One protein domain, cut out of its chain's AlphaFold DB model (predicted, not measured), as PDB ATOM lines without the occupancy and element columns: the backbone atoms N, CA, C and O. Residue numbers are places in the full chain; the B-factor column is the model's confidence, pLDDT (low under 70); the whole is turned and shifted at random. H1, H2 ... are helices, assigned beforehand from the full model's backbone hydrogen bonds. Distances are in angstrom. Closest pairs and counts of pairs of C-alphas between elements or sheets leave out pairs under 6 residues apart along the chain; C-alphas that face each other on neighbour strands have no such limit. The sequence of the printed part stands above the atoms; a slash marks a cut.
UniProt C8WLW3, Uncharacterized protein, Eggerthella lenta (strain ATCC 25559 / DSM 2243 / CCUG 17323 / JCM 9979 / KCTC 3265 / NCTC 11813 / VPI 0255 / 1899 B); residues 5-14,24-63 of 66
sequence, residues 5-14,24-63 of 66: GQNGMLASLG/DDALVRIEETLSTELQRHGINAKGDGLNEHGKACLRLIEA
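This is residues 5 to 14 and 24 to 63 of the 66 residues of an uncharacterized protein of Eggerthella lenta (strain ATCC 25559 / DSM 2243 / CCUG 17323 / JCM 9979 / KCTC 3265 / NCTC 11813 / VPI 0255 / 1899 B) (UniProt C8WLW3). The model shows a helical hairpin, long H2 and shorter H3 side by side and running opposite ways, with the short helix H1 set crosswise near H3 and away from H2. H2 and the loop of residues 42 to 51 that follows it make the longest axis, with Asp 24 at one extreme and Lys 46 at the other. The printed part has 50 residues with three named helices, in the order H1, H2, H3, and no named strand; the class is all helix. It is compact, with a radius of gyration of the C-alphas of 10.8 A, yet elongated in outline, spanning 35 by 19 by 17 A.

H1 covers residues 5 to 12, beginning at C-alpha 5 at (118.666, 71.971, 143.831), and is 10.6 A long from first to last C-alpha. H2, residues 24 to 41, is 25.4 A long and starts at C-alpha 24 at (118.917, 82.336, 122.542). H3, residues 52 to 61, is 14.4 A long and ends at C-alpha 61 at (111.959, 77.573, 133.198).

H1 and H3 only just touch, with 3 pairs of C-alphas within 8 A, the closest being those of Gln 6 and Leu 60 at 6.6 A. Their lines are about perpendicular, at 89 degrees. H1 and H2 are apart. H2 and H3 form a helical hairpin and touch, the closest C-alphas being those of Leu 38 and Gly 54 at 4.9 A. They run opposite ways at a shallow tilt of 15 degrees. In H1, H2 and H3 every O i to N i+4 pair is within hydrogen-bond range.

The two C-alphas farthest apart, those of Asp 24 and Lys 46, are 35.4 A from each other. Residues 15 to 23 are not printed, and C-alphas 14 and 24 are 18.1 A apart across this cut, which falls in the link from H1 to H2. The link from H2 to H3, 10 residues, is short. The mean pLDDT of the printed part is 95.7, and no printed residue is under 70.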
ATOM      1  N   GLY A   5     119.693  72.890 144.318       88.38
ATOM      2  CA  GLY A   5     118.666  71.971 143.831       88.38
ATOM      3  C   GLY A   5     118.432  72.123 142.329       88.38
ATOM      4  O   GLY A   5     118.410  71.129 141.602       88.38
ATOM      5  N   GLN A   6     118.334  73.362 141.854       91.25
ATOM      6  CA  GLN A   6     118.254  73.704 140.436       91.25
ATOM      7  C   GLN A   6     119.493  73.211 139.674       91.25
ATOM      8  O   GLN A   6     119.365  72.545 138.645       91.25
ATOM      9  N   ASN A   7     120.691  73.440 140.220       91.88
ATOM     10  CA  ASN A   7     121.952  72.986 139.625       91.88
ATOM     11  C   ASN A   7     122.074  71.458 139.569       91.88
ATOM     12  O   ASN A   7     122.592  70.910 138.592       91.88
ATOM     13  N   GLY A   8     121.603  70.761 140.607       93.44
ATOM     14  CA  GLY A   8     121.562  69.301 140.634       93.44
ATOM     15  C   GLY A   8     120.600  68.730 139.592       93.44
ATOM     16  O   GLY A   8     120.932  67.766 138.901       93.44
ATOM     17  N   MET A   9     119.436  69.357 139.427       93.94
ATOM     18  CA  MET A   9     118.454  68.952 138.428       93.94
ATOM     19  C   MET A   9     118.974  69.146 137.002       93.94
ATOM     20  O   MET A   9     118.933  68.202 136.212       93.94
ATOM     21  N   LEU A  10     119.532  70.318 136.687       95.69
ATOM     22  CA  LEU A  10     120.128  70.587 135.374       95.69
ATOM     23  C   LEU A  10     121.232  69.574 135.050       95.69
ATOM     24  O   LEU A  10     121.218  68.977 133.975       95.69
ATOM     25  N   ALA A  11     122.115  69.281 136.011       96.12
ATOM     26  CA  ALA A  11     123.150  68.263 135.834       96.12
ATOM     27  C   ALA A  11     122.574  66.871 135.552       96.12
ATOM     28  O   ALA A  11     123.087  66.158 134.691       96.12
ATOM     29  N   SER A  12     121.500  66.482 136.247       95.56
ATOM     30  CA  SER A  12     120.859  65.177 136.043       95.56
ATOM     31  C   SER A  12     120.237  65.022 134.649       95.56
ATOM     32  O   SER A  12     120.150  63.907 134.138       95.56
ATOM     33  N   LEU A  13     119.866  66.142 134.021       94.69
ATOM     34  CA  LEU A  13     119.329  66.216 132.661       94.69
ATOM     35  C   LEU A  13     120.421  66.444 131.600       94.69
ATOM     36  O   LEU A  13     120.114  66.534 130.414       94.69
ATOM     37  N   GLY A  14     121.694  66.543 132.005       95.88
ATOM     38  CA  GLY A  14     122.806  66.847 131.101       95.88
ATOM     39  C   GLY A  14     122.804  68.287 130.575       95.88
ATOM     40  O   GLY A  14     123.401  68.554 129.533       95.88
ATOM     41  N   ASP A  24     120.369  82.540 122.492       96.31
ATOM     42  CA  ASP A  24     118.917  82.336 122.542       96.31
ATOM     43  C   ASP A  24     118.534  80.910 122.115       96.31
ATOM     44  O   ASP A  24     117.706  80.257 122.747       96.31
ATOM     45  N   ASP A  25     119.200  80.371 121.092       96.81
ATOM     46  CA  ASP A  25     118.984  79.005 120.613       96.81
ATOM     47  C   ASP A  25     119.302  77.951 121.693       96.81
ATOM     48  O   ASP A  25     118.628  76.921 121.790       96.81
ATOM     49  N   ALA A  26     120.352  78.153 122.494       96.31
ATOM     50  CA  ALA A  26     120.680  77.283 123.615       96.31
ATOM     51  C   ALA A  26     119.678  77.426 124.761       96.31
ATOM     52  O   ALA A  26     119.305  76.405 125.344       96.31
ATOM     53  N   LEU A  27     119.216  78.644 125.050       96.88
ATOM     54  CA  LEU A  27     118.189  78.891 126.064       96.88
ATOM     55  C   LEU A  27     116.864  78.210 125.691       96.88
ATOM     56  O   LEU A  27     116.315  77.470 126.508       96.88
ATOM     57  N   VAL A  28     116.429  78.324 124.433       96.75
ATOM     58  CA  VAL A  28     115.231  77.642 123.915       96.75
ATOM     59  C   VAL A  28     115.348  76.122 124.064       96.75
ATOM     60  O   VAL A  28     114.428  75.473 124.555       96.75
ATOM     61  N   ARG A  29     116.498  75.522 123.726       96.81
ATOM     62  CA  ARG A  29     116.700  74.066 123.895       96.81
ATOM     63  C   ARG A  29     116.621  73.615 125.356       96.81
ATOM     64  O   ARG A  29     116.151  72.508 125.640       96.81
ATOM     65  N   ILE A  30     117.108  74.440 126.282       96.81
ATOM     66  CA  ILE A  30     117.007  74.178 127.722       96.81
ATOM     67  C   ILE A  30     115.537  74.225 128.147       96.81
ATOM     68  O   ILE A  30     115.065  73.284 128.791       96.81
ATOM     69  N   GLU A  31     114.800  75.260 127.739       97.19
ATOM     70  CA  GLU A  31     113.368  75.404 128.018       97.19
ATOM     71  C   GLU A  31     112.554  74.218 127.477       97.19
ATOM     72  O   GLU A  31     111.741  73.637 128.202       97.19
ATOM     73  N   GLU A  32     112.802  73.799 126.234       97.75
ATOM     74  CA  GLU A  32     112.139  72.651 125.603       97.75
ATOM     75  C   GLU A  32     112.402  71.345 126.362       97.75
ATOM     76  O   GLU A  32     111.490  70.534 126.576       97.75
ATOM     77  N   THR A  33     113.645  71.142 126.805       97.88
ATOM     78  CA  THR A  33     114.031  69.955 127.577       97.88
ATOM     79  C   THR A  33     113.319  69.935 128.928       97.88
ATOM     80  O   THR A  33     112.709  68.927 129.288       97.88
ATOM     81  N   LEU A  34     113.328  71.056 129.657       97.62
ATOM     82  CA  LEU A  34     112.650  71.181 130.950       97.62
ATOM     83  C   LEU A  34     111.128  71.051 130.819       97.62
ATOM     84  O   LEU A  34     110.491  70.410 131.656       97.62
ATOM     85  N   SER A  35     110.546  71.600 129.752       97.44
ATOM     86  CA  SER A  35     109.118  71.483 129.444       97.44
ATOM     87  C   SER A  35     108.723  70.039 129.152       97.44
ATOM     88  O   SER A  35     107.710  69.551 129.659       97.44
ATOM     89  N   THR A  36     109.545  69.320 128.388       97.81
ATOM     90  CA  THR A  36     109.350  67.890 128.119       97.81
ATOM     91  C   THR A  36     109.422  67.078 129.410       97.81
ATOM     92  O   THR A  36     108.570  66.224 129.661       97.81
ATOM     93  N   GLU A  37     110.407  67.366 130.260       97.50
ATOM     94  CA  GLU A  37     110.576  66.700 131.549       97.50
ATOM     95  C   GLU A  37     109.383  66.963 132.484       97.50
ATOM     96  O   GLU A  37     108.833  66.036 133.085       97.50
ATOM     97  N   LEU A  38     108.902  68.210 132.534       96.88
ATOM     98  CA  LEU A  38     107.710  68.604 133.285       96.88
ATOM     99  C   LEU A  38     106.474  67.834 132.812       96.88
ATOM    100  O   LEU A  38     105.723  67.312 133.634       96.88
ATOM    101  N   GLN A  39     106.264  67.719 131.501       95.94
ATOM    102  CA  GLN A  39     105.113  67.001 130.950       95.94
ATOM    103  C   GLN A  39     105.163  65.496 131.238       95.94
ATOM    104  O   GLN A  39     104.128  64.885 131.504       95.94
ATOM    105  N   ARG A  40     106.353  64.885 131.196       96.06
ATOM    106  CA  ARG A  40     106.519  63.431 131.368       96.06
ATOM    107  C   ARG A  40     106.520  62.999 132.827       96.06
ATOM    108  O   ARG A  40     105.985  61.938 133.146       96.06
ATOM    109  N   HIS A  41     107.128  63.801 133.695       96.38
ATOM    110  CA  HIS A  41     107.443  63.408 135.068       96.38
ATOM    111  C   HIS A  41     106.936  64.396 136.119       96.38
ATOM    112  O   HIS A  41     106.965  64.086 137.308       96.38
ATOM    113  N   GLY A  42     106.445  65.568 135.716       95.88
ATOM    114  CA  GLY A  42     106.058  66.642 136.627       95.88
ATOM    115  C   GLY A  42     104.630  66.569 137.164       95.88
ATOM    116  O   GLY A  42     104.327  67.250 138.141       95.88
ATOM    117  N   ILE A  43     103.755  65.748 136.583       96.50
ATOM    118  CA  ILE A  43     102.364  65.613 137.038       96.50
ATOM    119  C   ILE A  43     102.299  64.687 138.259       96.50
ATOM    120  O   ILE A  43     102.947  63.639 138.323       96.50
ATOM    121  N   ASN A  44     101.541  65.089 139.277       94.12
ATOM    122  CA  ASN A  44     101.354  64.290 140.482       94.12
ATOM    123  C   ASN A  44     100.506  63.031 140.205       94.12
ATOM    124  O   ASN A  44      99.818  62.921 139.193       94.12
ATOM    125  N   ALA A  45     100.510  62.078 141.140       94.38
ATOM    126  CA  ALA A  45      99.779  60.818 140.974       94.38
ATOM    127  C   ALA A  45      98.249  60.983 140.852       94.38
ATOM    128  O   ALA A  45      97.574  60.071 140.382       94.38
ATOM    129  N   LYS A  46      97.695  62.123 141.287       94.56
ATOM    130  CA  LYS A  46      96.265  62.435 141.175       94.56
ATOM    131  C   LYS A  46      95.898  63.045 139.820       94.56
ATOM    132  O   LYS A  46      94.718  63.089 139.492       94.56
ATOM    133  N   GLY A  47      96.882  63.507 139.045       92.38
ATOM    134  CA  GLY A  47      96.663  64.176 137.765       92.38
ATOM    135  C   GLY A  47      96.088  65.590 137.874       92.38
ATOM    136  O   GLY A  47      95.688  66.147 136.858       92.38
ATOM    137  N   ASP A  48      96.021  66.174 139.073       94.56
ATOM    138  CA  ASP A  48      95.372  67.470 139.331       94.56
ATOM    139  C   ASP A  48      96.363  68.622 139.561       94.56
ATOM    140  O   ASP A  48      95.963  69.752 139.838       94.56
ATOM    141  N   GLY A  49      97.665  68.359 139.436       96.06
ATOM    142  CA  GLY A  49      98.695  69.373 139.605       96.06
ATOM    143  C   GLY A  49     100.112  68.827 139.499       96.06
ATOM    144  O   GLY A  49     100.334  67.666 139.148       96.06
ATOM    145  N   LEU A  50     101.081  69.682 139.830       97.50
ATOM    146  CA  LEU A  50     102.501  69.343 139.787       97.50
ATOM    147  C   LEU A  50     102.958  68.637 141.069       97.50
ATOM    148  O   LEU A  50     102.582  69.017 142.182       97.50
ATOM    149  N   ASN A  51     103.807  67.628 140.910       97.12
ATOM    150  CA  ASN A  51     104.611  67.079 141.997       97.12
ATOM    151  C   ASN A  51     105.858  67.959 142.242       97.12
ATOM    152  O   ASN A  51     106.034  69.000 141.608       97.12
ATOM    153  N   GLU A  52     106.729  67.562 143.173       96.06
ATOM    154  CA  GLU A  52     107.947  68.332 143.480       96.06
ATOM    155  C   GLU A  52     108.912  68.432 142.290       96.06
ATOM    156  O   GLU A  52     109.509  69.485 142.084       96.06
ATOM    157  N   HIS A  53     108.998  67.390 141.458       95.50
ATOM    158  CA  HIS A  53     109.809  67.393 140.236       95.50
ATOM    159  C   HIS A  53     109.278  68.397 139.210       95.50
ATOM    160  O   HIS A  53     110.025  69.216 138.688       95.50
ATOM    161  N   GLY A  54     107.962  68.413 138.990       96.94
ATOM    162  CA  GLY A  54     107.311  69.366 138.091       96.94
ATOM    163  C   GLY A  54     107.463  70.812 138.555       96.94
ATOM    164  O   GLY A  54     107.715  71.695 137.740       96.94
ATOM    165  N   LYS A  55     107.373  71.062 139.868       96.94
ATOM    166  CA  LYS A  55     107.645  72.391 140.442       96.94
ATOM    167  C   LYS A  55     109.100  72.809 140.238       96.94
ATOM    168  O   LYS A  55     109.353  73.984 139.999       96.94
ATOM    169  N   ALA A  56     110.043  71.873 140.340       95.94
ATOM    170  CA  ALA A  56     111.454  72.147 140.098       95.94
ATOM    171  C   ALA A  56     111.722  72.486 138.620       95.94
ATOM    172  O   ALA A  56     112.360  73.505 138.361       95.94
ATOM    173  N   CYS A  57     111.150  71.732 137.667       96.69
ATOM    174  CA  CYS A  57     111.184  72.095 136.242       96.69
ATOM    175  C   CYS A  57     110.631  73.503 136.008       96.69
ATOM    176  O   CYS A  57     111.264  74.308 135.333       96.69
ATOM    177  N   LEU A  58     109.458  73.808 136.573       96.50
ATOM    178  CA  LEU A  58     108.793  75.093 136.359       96.50
ATOM    179  C   LEU A  58     109.644  76.263 136.866       96.50
ATOM    180  O   LEU A  58     109.853  77.222 136.137       96.50
ATOM    181  N   ARG A  59     110.208  76.151 138.073       96.00
ATOM    182  CA  ARG A  59     111.106  77.180 138.624       96.00
ATOM    183  C   ARG A  59     112.374  77.375 137.798       96.00
ATOM    184  O   ARG A  59     112.945  78.457 137.826       96.00
ATOM    185  N   LEU A  60     112.869  76.322 137.145       96.31
ATOM    186  CA  LEU A  60     114.015  76.423 136.242       96.31
ATOM    187  C   LEU A  60     113.647  77.164 134.959       96.31
ATOM    188  O   LEU A  60     114.408  78.031 134.552       96.31
ATOM    189  N   ILE A  61     112.484  76.863 134.373       96.19
ATOM    190  CA  ILE A  61     111.959  77.573 133.198       96.19
ATOM    191  C   ILE A  61     111.785  79.063 133.515       96.19
ATOM    192  O   ILE A  61     112.288  79.903 132.786       96.19
ATOM    193  N   GLU A  62     111.177  79.394 134.658       94.69
ATOM    194  CA  GLU A  62     111.009  80.781 135.127       94.69
ATOM    195  C   GLU A  62     112.338  81.506 135.422       94.69
ATOM    196  O   GLU A  62     112.351  82.724 135.586       94.69
ATOM    197  N   ALA A  63     113.450  80.772 135.538       94.19
ATOM    198  CA  ALA A  63     114.778  81.329 135.783       94.19
ATOM    199  C   ALA A  63     115.610  81.518 134.501       94.19
ATOM    200  O   ALA A  63     116.719  82.054 134.591       94.19
TER     201      ALA A  63